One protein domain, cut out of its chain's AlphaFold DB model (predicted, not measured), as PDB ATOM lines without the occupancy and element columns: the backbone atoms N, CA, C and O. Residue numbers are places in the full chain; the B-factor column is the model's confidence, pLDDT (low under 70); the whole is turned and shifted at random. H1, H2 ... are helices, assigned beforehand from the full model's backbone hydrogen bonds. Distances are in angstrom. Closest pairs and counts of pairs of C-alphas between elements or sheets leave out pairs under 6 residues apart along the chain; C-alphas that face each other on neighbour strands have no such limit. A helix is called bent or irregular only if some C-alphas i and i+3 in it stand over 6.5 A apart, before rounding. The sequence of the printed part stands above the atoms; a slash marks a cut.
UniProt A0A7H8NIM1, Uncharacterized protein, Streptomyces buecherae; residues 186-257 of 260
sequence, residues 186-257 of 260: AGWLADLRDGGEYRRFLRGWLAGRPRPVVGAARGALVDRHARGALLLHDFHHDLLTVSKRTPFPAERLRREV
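This is residues 186 to 257 of the 260 residues of an uncharacterized protein of Streptomyces buecherae (UniProt A0A7H8NIM1). What shape does the model have? One long helix with a bend, H3, runs along the longest axis, and H2 and H4 pack on opposite sides of it near its bend, with short H1 by the first residue of H2. H4 folds back beside the first residues of the arm H3b, after a loop beyond the far end of that arm. What is it made of, and how large is it? The printed part has 72 residues with four named helices, in the order H1, H2, H3, H4, and no named strand; its class is all helix. It is only just loose, close to compact, with a radius of gyration of the C-alphas of 13.5 A, and spans 40 by 27 by 19 A.

Where do the first helices lie? H1 is residues 186 to 190, with C-alpha 186 at (253.174, 260.818, 236.809). H2 is residues 198 to 206 and is 12.9 A long from first to last C-alpha. Is the longest helix straight? H3, residues 216 to 241, was assigned as one helix by its hydrogen bonds but is bent, with C-alphas 224 and 227 at 7.6 A. Its arms are H3a, residues 216 to 224, 12.2 A long, and H3b, residues 227 to 241, 21.0 A long. Where is the last helix? H4 is residues 250 to 256, 10.0 A long, and ends with C-alpha 256 at (269.835, 274.768, 238.375).

What does H1 meet? H1 and H2 only just touch, with 3 pairs of C-alphas within 8 A, the closest being Ala 186 and Tyr 198 at 7.2 A. How does H2 stand to the bent helix? H2 and H3a only just touch, with 3 pairs of C-alphas within 8 A, about perpendicular at 85 degrees; the closest C-alphas are those of Leu 206 and Asp 223, 7.7 A apart. H3b touches H2 with residues 227 to 230 alone, opposite ways at a tilt of 35.1 degrees, only just steep, and the closest C-alphas are those of Arg 199 and Leu 230, 7.0 A apart. The arms H3a and H3b stand at a steep tilt of 53 degrees. Where does H4 sit? H3b and H4 form a helical hairpin: H3b touches H4 with residues 227 to 231 alone, opposite ways at a shallow tilt of 33 degrees, only just short of steep, and the C-alphas of Gly 228 and Leu 253 are the closest, 6.3 A apart. H2 and H4 are apart. Are the helix backbones complete? In H1, H2, H3a, H3b and H4 every O i to N i+4 pair is within hydrogen-bond range.

How far does it reach? The two C-alphas farthest apart are those of Val 213 and Arg 245, at 40.6 A. Is the backbone unbroken? The printed part has no cut, and its three links, H1 to H2, H2 to H3 and H3 to H4, are short. Where is confidence low? The mean pLDDT of the printed part is 82.7, and residue 186, residues 189 to 196 and residues 210 to 213 are under 70.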
ATOM      1  N   ALA A 186     254.321 260.398 236.011       67.38
ATOM      2  CA  ALA A 186     253.174 260.818 236.809       67.38
ATOM      3  C   ALA A 186     252.475 259.631 237.488       67.38
ATOM      4  O   ALA A 186     252.259 259.688 238.693       67.38
ATOM      5  N   GLY A 187     252.189 258.551 236.751       72.31
ATOM      6  CA  GLY A 187     251.620 257.328 237.328       72.31
ATOM      7  C   GLY A 187     252.574 256.686 238.333       72.31
ATOM      8  O   GLY A 187     252.197 256.408 239.463       72.31
ATOM      9  N   TRP A 188     253.856 256.588 237.976       72.69
ATOM     10  CA  TRP A 188     254.882 256.069 238.878       72.69
ATOM     11  C   TRP A 188     255.043 256.905 240.159       72.69
ATOM     12  O   TRP A 188     255.345 256.361 241.216       72.69
ATOM     13  N   LEU A 189     254.857 258.226 240.086       67.44
ATOM     14  CA  LEU A 189     254.884 259.109 241.251       67.44
ATOM     15  C   LEU A 189     253.582 259.100 242.041       67.44
ATOM     16  O   LEU A 189     253.645 259.320 243.245       67.44
ATOM     17  N   ALA A 190     252.430 258.871 241.410       69.06
ATOM     18  CA  ALA A 190     251.177 258.659 242.125       69.06
ATOM     19  C   ALA A 190     251.302 257.447 243.059       69.06
ATOM     20  O   ALA A 190     250.967 257.558 244.231       69.06
ATOM     21  N   ASP A 191     251.939 256.363 242.609       68.62
ATOM     22  CA  ASP A 191     252.213 255.192 243.458       68.62
ATOM     23  C   ASP A 191     253.125 255.507 244.660       68.62
ATOM     24  O   ASP A 191     253.089 254.825 245.681       68.62
ATOM     25  N   LEU A 192     253.987 256.525 244.554       64.75
ATOM     26  CA  LEU A 192     254.913 256.923 245.626       64.75
ATOM     27  C   LEU A 192     254.290 257.869 246.649       64.75
ATOM     28  O   LEU A 192     254.938 258.249 247.628       64.75
ATOM     29  N   ARG A 193     253.073 258.324 246.392       65.25
ATOM     30  CA  ARG A 193     252.463 259.429 247.098       65.25
ATOM     31  C   ARG A 193     251.063 259.030 247.451       65.25
ATOM     32  O   ARG A 193     250.210 259.071 246.584       65.25
ATOM     33  N   ASP A 194     250.845 258.732 248.718       57.69
ATOM     34  CA  ASP A 194     249.543 258.433 249.310       57.69
ATOM     35  C   ASP A 194     248.491 259.538 249.002       57.69
ATOM     36  O   ASP A 194     248.253 260.444 249.794       57.69
ATOM     37  N   GLY A 195     247.974 259.588 247.768       54.44
ATOM     38  CA  GLY A 195     247.044 260.587 247.225       54.44
ATOM     39  C   GLY A 195     247.559 262.020 246.967       54.44
ATOM     40  O   GLY A 195     246.753 262.915 246.724       54.44
ATOM     41  N   GLY A 196     248.862 262.326 247.040       58.22
ATOM     42  CA  GLY A 196     249.351 263.722 246.961       58.22
ATOM     43  C   GLY A 196     249.521 264.325 245.542       58.22
ATOM     44  O   GLY A 196     250.020 263.665 244.641       58.22
ATOM     45  N   GLU A 197     249.290 265.639 245.371       74.12
ATOM     46  CA  GLU A 197     249.409 266.406 244.096       74.12
ATOM     47  C   GLU A 197     250.850 266.605 243.547       74.12
ATOM     48  O   GLU A 197     251.683 267.171 244.262       74.12
ATOM     49  N   TYR A 198     251.189 266.170 242.305       76.31
ATOM     50  CA  TYR A 198     252.562 266.080 241.699       76.31
ATOM     51  C   TYR A 198     253.595 267.113 242.219       76.31
ATOM     52  O   TYR A 198     254.638 266.753 242.778       76.31
ATOM     53  N   ARG A 199     253.239 268.396 242.168       79.06
ATOM     54  CA  ARG A 199     254.099 269.524 242.544       79.06
ATOM     55  C   ARG A 199     254.482 269.533 244.022       79.06
ATOM     56  O   ARG A 199     255.644 269.761 244.357       79.06
ATOM     57  N   ARG A 200     253.526 269.267 244.917       80.38
ATOM     58  CA  ARG A 200     253.725 269.323 246.376       80.38
ATOM     59  C   ARG A 200     254.805 268.351 246.850       80.38
ATOM     60  O   ARG A 200     255.588 268.696 247.729       80.38
ATOM     61  N   PHE A 201     254.877 267.164 246.256       82.06
ATOM     62  CA  PHE A 201     255.906 266.178 246.597       82.06
ATOM     63  C   PHE A 201     257.269 266.581 246.098       82.06
ATOM     64  O   PHE A 201     258.195 266.534 246.887       82.06
ATOM     65  N   LEU A 202     257.400 267.019 244.844       86.19
ATOM     66  CA  LEU A 202     258.707 267.450 244.356       86.19
ATOM     67  C   LEU A 202     259.232 268.650 245.150       86.19
ATOM     68  O   LEU A 202     260.407 268.677 245.502       86.19
ATOM     69  N   ARG A 203     258.361 269.604 245.512       86.25
ATOM     70  CA  ARG A 203     258.739 270.712 246.402       86.25
ATOM     71  C   ARG A 203     259.142 270.220 247.793       86.25
ATOM     72  O   ARG A 203     260.179 270.631 248.296       86.25
ATOM     73  N   GLY A 204     258.361 269.323 248.400       86.88
ATOM     74  CA  GLY A 204     258.687 268.735 249.703       86.88
ATOM     75  C   GLY A 204     259.991 267.932 249.694       86.88
ATOM     76  O   GLY A 204     260.778 268.041 250.630       86.88
ATOM     77  N   TRP A 205     260.237 267.189 248.615       86.25
ATOM     78  CA  TRP A 205     261.454 266.417 248.379       86.25
ATOM     79  C   TRP A 205     262.679 267.328 248.325       86.25
ATOM     80  O   TRP A 205     263.654 267.101 249.037       86.25
ATOM     81  N   LEU A 206     262.609 268.403 247.533       87.06
ATOM     82  CA  LEU A 206     263.683 269.396 247.439       87.06
ATOM     83  C   LEU A 206     263.875 270.196 248.736       87.06
ATOM     84  O   LEU A 206     264.976 270.674 248.984       87.06
ATOM     85  N   ALA A 207     262.834 270.328 249.562       87.69
ATOM     86  CA  ALA A 207     262.895 270.981 250.869       87.69
ATOM     87  C   ALA A 207     263.418 270.064 251.995       87.69
ATOM     88  O   ALA A 207     263.395 270.461 253.156       87.69
ATOM     89  N   GLY A 208     263.841 268.833 251.683       81.56
ATOM     90  CA  GLY A 208     264.401 267.905 252.667       81.56
ATOM     91  C   GLY A 208     263.381 267.320 253.649       81.56
ATOM     92  O   GLY A 208     263.769 266.842 254.713       81.56
ATOM     93  N   ARG A 209     262.078 267.340 253.321       77.31
ATOM     94  CA  ARG A 209     261.058 266.682 254.157       77.31
ATOM     95  C   ARG A 209     261.331 265.169 254.248       77.31
ATOM     96  O   ARG A 209     261.862 264.608 253.285       77.31
ATOM     97  N   PRO A 210     260.944 264.500 255.355       65.31
ATOM     98  CA  PRO A 210     261.135 263.061 255.524       65.31
ATOM     99  C   PRO A 210     260.664 262.289 254.291       65.31
ATOM    100  O   PRO A 210     259.524 262.438 253.842       65.31
ATOM    101  N   ARG A 211     261.579 261.511 253.703       67.88
ATOM    102  CA  ARG A 211     261.325 260.772 252.466       67.88
ATOM    103  C   ARG A 211     260.372 259.611 252.786       67.88
ATOM    104  O   ARG A 211     260.656 258.879 253.736       67.88
ATOM    105  N   PRO A 212     259.298 259.370 252.008       64.56
ATOM    106  CA  PRO A 212     258.666 258.053 252.037       64.56
ATOM    107  C   PRO A 212     259.736 256.995 251.739       64.56
ATOM    108  O   PRO A 212     260.706 257.284 251.029       64.56
ATOM    109  N   VAL A 213     259.601 255.787 252.297       65.06
ATOM    110  CA  VAL A 213     260.570 254.704 252.075       65.06
ATOM    111  C   VAL A 213     260.542 254.318 250.597       65.06
ATOM    112  O   VAL A 213     259.745 253.502 250.145       65.06
ATOM    113  N   VAL A 214     261.418 254.946 249.818       70.56
ATOM    114  CA  VAL A 214     261.607 254.683 248.398       70.56
ATOM    115  C   VAL A 214     262.967 254.035 248.206       70.56
ATOM    116  O   VAL A 214     263.972 254.490 248.747       70.56
ATOM    117  N   GLY A 215     263.021 252.954 247.428       71.81
ATOM    118  CA  GLY A 215     264.294 252.291 247.143       71.81
ATOM    119  C   GLY A 215     265.305 253.261 246.516       71.81
ATOM    120  O   GLY A 215     264.922 254.115 245.715       71.81
ATOM    121  N   ALA A 216     266.595 253.098 246.828       75.12
ATOM    122  CA  ALA A 216     267.670 254.042 246.484       75.12
ATOM    123  C   ALA A 216     267.660 254.527 245.018       75.12
ATOM    124  O   ALA A 216     267.812 255.714 244.749       75.12
ATOM    125  N   ALA A 217     267.395 253.632 244.060       73.44
ATOM    126  CA  ALA A 217     267.318 253.983 242.639       73.44
ATOM    127  C   ALA A 217     266.175 254.963 242.305       73.44
ATOM    128  O   ALA A 217     266.320 255.803 241.422       73.44
ATOM    129  N   ARG A 218     265.035 254.846 242.997       76.31
ATOM    130  CA  ARG A 218     263.886 255.747 242.836       76.31
ATOM    131  C   ARG A 218     264.213 257.124 243.410       76.31
ATOM    132  O   ARG A 218     263.967 258.125 242.749       76.31
ATOM    133  N   GLY A 219     264.829 257.151 244.594       80.50
ATOM    134  CA  GLY A 219     265.287 258.384 245.231       80.50
ATOM    135  C   GLY A 219     266.279 259.150 244.361       80.50
ATOM    136  O   GLY A 219     266.045 260.316 244.074       80.50
ATOM    137  N   ALA A 220     267.296 258.469 243.826       81.81
ATOM    138  CA  ALA A 220     268.291 259.081 242.944       81.81
ATOM    139  C   ALA A 220     267.682 259.704 241.671       81.81
ATOM    140  O   ALA A 220     268.164 260.728 241.187       81.81
ATOM    141  N   LEU A 221     266.618 259.105 241.125       81.25
ATOM    142  CA  LEU A 221     265.919 259.636 239.953       81.25
ATOM    143  C   LEU A 221     265.154 260.923 240.289       81.25
ATOM    144  O   LEU A 221     265.226 261.893 239.535       81.25
ATOM    145  N   VAL A 222     264.467 260.958 241.436       83.94
ATOM    146  CA  VAL A 222     263.791 262.174 241.913       83.94
ATOM    147  C   VAL A 222     264.819 263.249 242.271       83.94
ATOM    148  O   VAL A 222     264.684 264.373 241.800       83.94
ATOM    149  N   ASP A 223     265.886 262.901 242.998       84.62
ATOM    150  CA  ASP A 223     266.991 263.807 243.342       84.62
ATOM    151  C   ASP A 223     267.575 264.482 242.084       84.62
ATOM    152  O   ASP A 223     267.780 265.695 242.063       84.62
ATOM    153  N   ARG A 224     267.773 263.719 241.000       85.69
ATOM    154  CA  ARG A 224     268.340 264.230 239.744       85.69
ATOM    155  C   ARG A 224     267.388 265.135 238.959       85.69
ATOM    156  O   ARG A 224     267.830 266.127 238.384       85.69
ATOM    157  N   HIS A 225     266.105 264.785 238.877       86.56
ATOM    158  CA  HIS A 225     265.192 265.395 237.900       86.56
ATOM    159  C   HIS A 225     264.116 266.301 238.501       86.56
ATOM    160  O   HIS A 225     263.512 267.072 237.754       86.56
ATOM    161  N   ALA A 226     263.886 266.273 239.820       87.88
ATOM    162  CA  ALA A 226     262.810 267.029 240.467       87.88
ATOM    163  C   ALA A 226     262.850 268.523 240.127       87.88
ATOM    164  O   ALA A 226     261.819 269.113 239.804       87.88
ATOM    165  N   ARG A 227     264.041 269.135 240.163       90.38
ATOM    166  CA  ARG A 227     264.182 270.573 239.918       90.38
ATOM    167  C   ARG A 227     263.877 270.947 238.469       90.38
ATOM    168  O   ARG A 227     263.069 271.841 238.239       90.38
ATOM    169  N   GLY A 228     264.452 270.232 237.503       90.81
ATOM    170  CA  GLY A 228     264.162 270.457 236.083       90.81
ATOM    171  C   GLY A 228     262.690 270.219 235.746       90.81
ATOM    172  O   GLY A 228     262.086 271.001 235.015       90.81
ATOM    173  N   ALA A 229     262.084 269.189 236.339       88.75
ATOM    174  CA  ALA A 229     260.681 268.877 236.117       88.75
ATOM    175  C   ALA A 229     259.736 269.950 236.687       88.75
ATOM    176  O   ALA A 229     258.737 270.266 236.047       88.75
ATOM    177  N   LEU A 230     260.055 270.539 237.848       89.25
ATOM    178  CA  LEU A 230     259.306 271.676 238.393       89.25
ATOM    179  C   LEU A 230     259.453 272.934 237.528       89.25
ATOM    180  O   LEU A 230     258.448 273.567 237.240       89.25
ATOM    181  N   LEU A 231     260.665 273.257 237.060       93.06
ATOM    182  CA  LEU A 231     260.894 274.421 236.192       93.06
ATOM    183  C   LEU A 231     260.106 274.332 234.879       93.06
ATOM    184  O   LEU A 231     259.473 275.303 234.473       93.06
ATOM    185  N   LEU A 232     260.129 273.168 234.224       92.19
ATOM    186  CA  LEU A 232     259.360 272.946 232.998       92.19
ATOM    187  C   LEU A 232     257.853 272.939 233.264       92.19
ATOM    188  O   LEU A 232     257.091 273.461 232.457       92.19
ATOM    189  N   HIS A 233     257.418 272.374 234.392       89.88
ATOM    190  CA  HIS A 233     256.013 272.395 234.777       89.88
ATOM    191  C   HIS A 233     255.503 273.821 235.018       89.88
ATOM    192  O   HIS A 233     254.452 274.173 234.492       89.88
ATOM    193  N   ASP A 234     256.239 274.631 235.784       92.06
ATOM    194  CA  ASP A 234     255.886 276.028 236.056       92.06
ATOM    195  C   ASP A 234     255.830 276.826 234.743       92.06
ATOM    196  O   ASP A 234     254.841 277.502 234.477       92.06
ATOM    197  N   PHE A 235     256.813 276.640 233.854       94.75
ATOM    198  CA  PHE A 235     256.789 277.233 232.515       94.75
ATOM    199  C   PHE A 235     255.553 276.828 231.698       94.75
ATOM    200  O   PHE A 235     254.897 277.694 231.126       94.75
ATOM    201  N   HIS A 236     255.216 275.535 231.626       92.88
ATOM    202  CA  HIS A 236     254.039 275.076 230.879       92.88
ATOM    203  C   HIS A 236     252.738 275.623 231.459       92.88
ATOM    204  O   HIS A 236     251.851 276.004 230.703       92.88
ATOM    205  N   HIS A 237     252.627 275.654 232.787       92.31
ATOM    206  CA  HIS A 237     251.480 276.236 233.462       92.31
ATOM    207  C   HIS A 237     251.320 277.705 233.065       92.31
ATOM    208  O   HIS A 237     250.290 278.070 232.510       92.31
ATOM    209  N   ASP A 238     252.362 278.515 233.246       94.81
ATOM    210  CA  ASP A 238     252.307 279.952 232.984       94.81
ATOM    211  C   ASP A 238     252.105 280.254 231.491       94.81
ATOM    212  O   ASP A 238     251.330 281.142 231.132       94.81
ATOM    213  N   LEU A 239     252.710 279.457 230.603       94.50
ATOM    214  CA  LEU A 239     252.465 279.520 229.162       94.50
ATOM    215  C   LEU A 239     250.985 279.301 228.822       94.50
ATOM    216  O   LEU A 239     250.453 279.957 227.930       94.50
ATOM    217  N   LEU A 240     250.317 278.358 229.489       92.75
ATOM    218  CA  LEU A 240     248.937 278.000 229.177       92.75
ATOM    219  C   LEU A 240     247.914 278.919 229.848       92.75
ATOM    220  O   LEU A 240     246.914 279.242 229.206       92.75
ATOM    221  N   THR A 241     248.157 279.339 231.090       92.88
ATOM    222  CA  THR A 241     247.145 279.987 231.941       92.88
ATOM    223  C   THR A 241     247.410 281.461 232.224       92.88
ATOM    224  O   THR A 241     246.470 282.177 232.557       92.88
ATOM    225  N   VAL A 242     248.655 281.931 232.083       94.44
ATOM    226  CA  VAL A 242     249.042 283.310 232.421       94.44
ATOM    227  C   VAL A 242     249.350 284.123 231.167       94.44
ATOM    228  O   VAL A 242     248.747 285.168 230.946       94.44
ATOM    229  N   SER A 243     250.300 283.681 230.339       94.75
ATOM    230  CA  SER A 243     250.706 284.416 229.140       94.75
ATOM    231  C   SER A 243     251.416 283.531 228.127       94.75
ATOM    232  O   SER A 243     252.422 282.890 228.444       94.75
ATOM    233  N   LYS A 244     251.011 283.604 226.851       94.38
ATOM    234  CA  LYS A 244     251.735 282.918 225.767       94.38
ATOM    235  C   LYS A 244     253.136 283.499 225.538       94.38
ATOM    236  O   LYS A 244     253.960 282.880 224.880       94.38
ATOM    237  N   ARG A 245     253.441 284.678 226.094       92.62
ATOM    238  CA  ARG A 245     254.779 285.295 226.050       92.62
ATOM    239  C   ARG A 245     255.695 284.853 227.194       92.62
ATOM    240  O   ARG A 245     256.803 285.375 227.294       92.62
ATOM    241  N   THR A 246     255.265 283.914 228.039       94.88
ATOM    242  CA  THR A 246     256.108 283.347 229.098       94.88
ATOM    243  C   THR A 246     257.425 282.842 228.490       94.88
ATOM    244  O   THR A 246     257.395 282.027 227.563       94.88
ATOM    245  N   PRO A 247     258.590 283.330 228.948       93.75
ATOM    246  CA  PRO A 247     259.870 282.932 228.382       93.75
ATOM    247  C   PRO A 247     260.228 281.506 228.804       93.75
ATOM    248  O   PRO A 247     260.041 281.108 229.954       93.75
ATOM    249  N   PHE A 248     260.805 280.739 227.878       94.19
ATOM    250  CA  PHE A 248     261.337 279.419 228.202       94.19
ATOM    251  C   PHE A 248     262.491 279.550 229.215       94.19
ATOM    252  O   PHE A 248     263.398 280.360 228.992       94.19
ATOM    253  N   PRO A 249     262.524 278.758 230.304       94.75
ATOM    254  CA  PRO A 249     263.451 278.960 231.420       94.75
ATOM    255  C   PRO A 249     264.868 278.422 231.133       94.75
ATOM    256  O   PRO A 249     265.457 277.738 231.968       94.75
ATOM    257  N   ALA A 250     265.446 278.719 229.963       93.38
ATOM    258  CA  ALA A 250     266.726 278.165 229.507       93.38
ATOM    259  C   ALA A 250     267.881 278.424 230.485       93.38
ATOM    260  O   ALA A 250     268.628 277.510 230.826       93.38
ATOM    261  N   GLU A 251     268.037 279.665 230.948       93.44
ATOM    262  CA  GLU A 251     269.119 280.035 231.868       93.44
ATOM    263  C   GLU A 251     268.963 279.376 233.234       93.44
ATOM    264  O   GLU A 251     269.935 278.875 233.796       93.44
ATOM    265  N   ARG A 252     267.726 279.318 233.742       92.88
ATOM    266  CA  ARG A 252     267.427 278.627 234.997       92.88
ATOM    267  C   ARG A 252     267.718 277.141 234.883       92.88
ATOM    268  O   ARG A 252     268.364 276.599 235.765       92.88
ATOM    269  N   LEU A 253     267.313 276.498 233.785       92.62
ATOM    270  CA  LEU A 253     267.624 275.092 233.534       92.62
ATOM    271  C   LEU A 253     269.138 274.852 233.515       92.62
ATOM    272  O   LEU A 253     269.602 273.962 234.214       92.62
ATOM    273  N   ARG A 254     269.913 275.676 232.797       91.44
ATOM    274  CA  ARG A 254     271.383 275.550 232.748       91.44
ATOM    275  C   ARG A 254     272.054 275.727 234.109       91.44
ATOM    276  O   ARG A 254     273.028 275.044 234.394       91.44
ATOM    277  N   ARG A 255     271.560 276.654 234.932       90.75
ATOM    278  CA  ARG A 255     272.135 276.948 236.252       90.75
ATOM    279  C   ARG A 255     271.720 275.935 237.317       90.75
ATOM    280  O   ARG A 255     272.489 275.644 238.224       90.75
ATOM    281  N   GLU A 256     270.476 275.470 237.263       87.81
ATOM    282  CA  GLU A 256     269.835 274.768 238.375       87.81
ATOM    283  C   GLU A 256     269.696 273.256 238.147       87.81
ATOM    284  O   GLU A 256     269.451 272.531 239.113       87.81
ATOM    285  N   VAL A 257     269.842 272.766 236.912       85.94
ATOM    286  CA  VAL A 257     269.765 271.338 236.581       85.94
ATOM    287  C   VAL A 257     271.172 270.806 236.292       85.94
ATOM    288  O   VAL A 257     271.811 271.288 235.358       85.94
TER     289      VAL A 257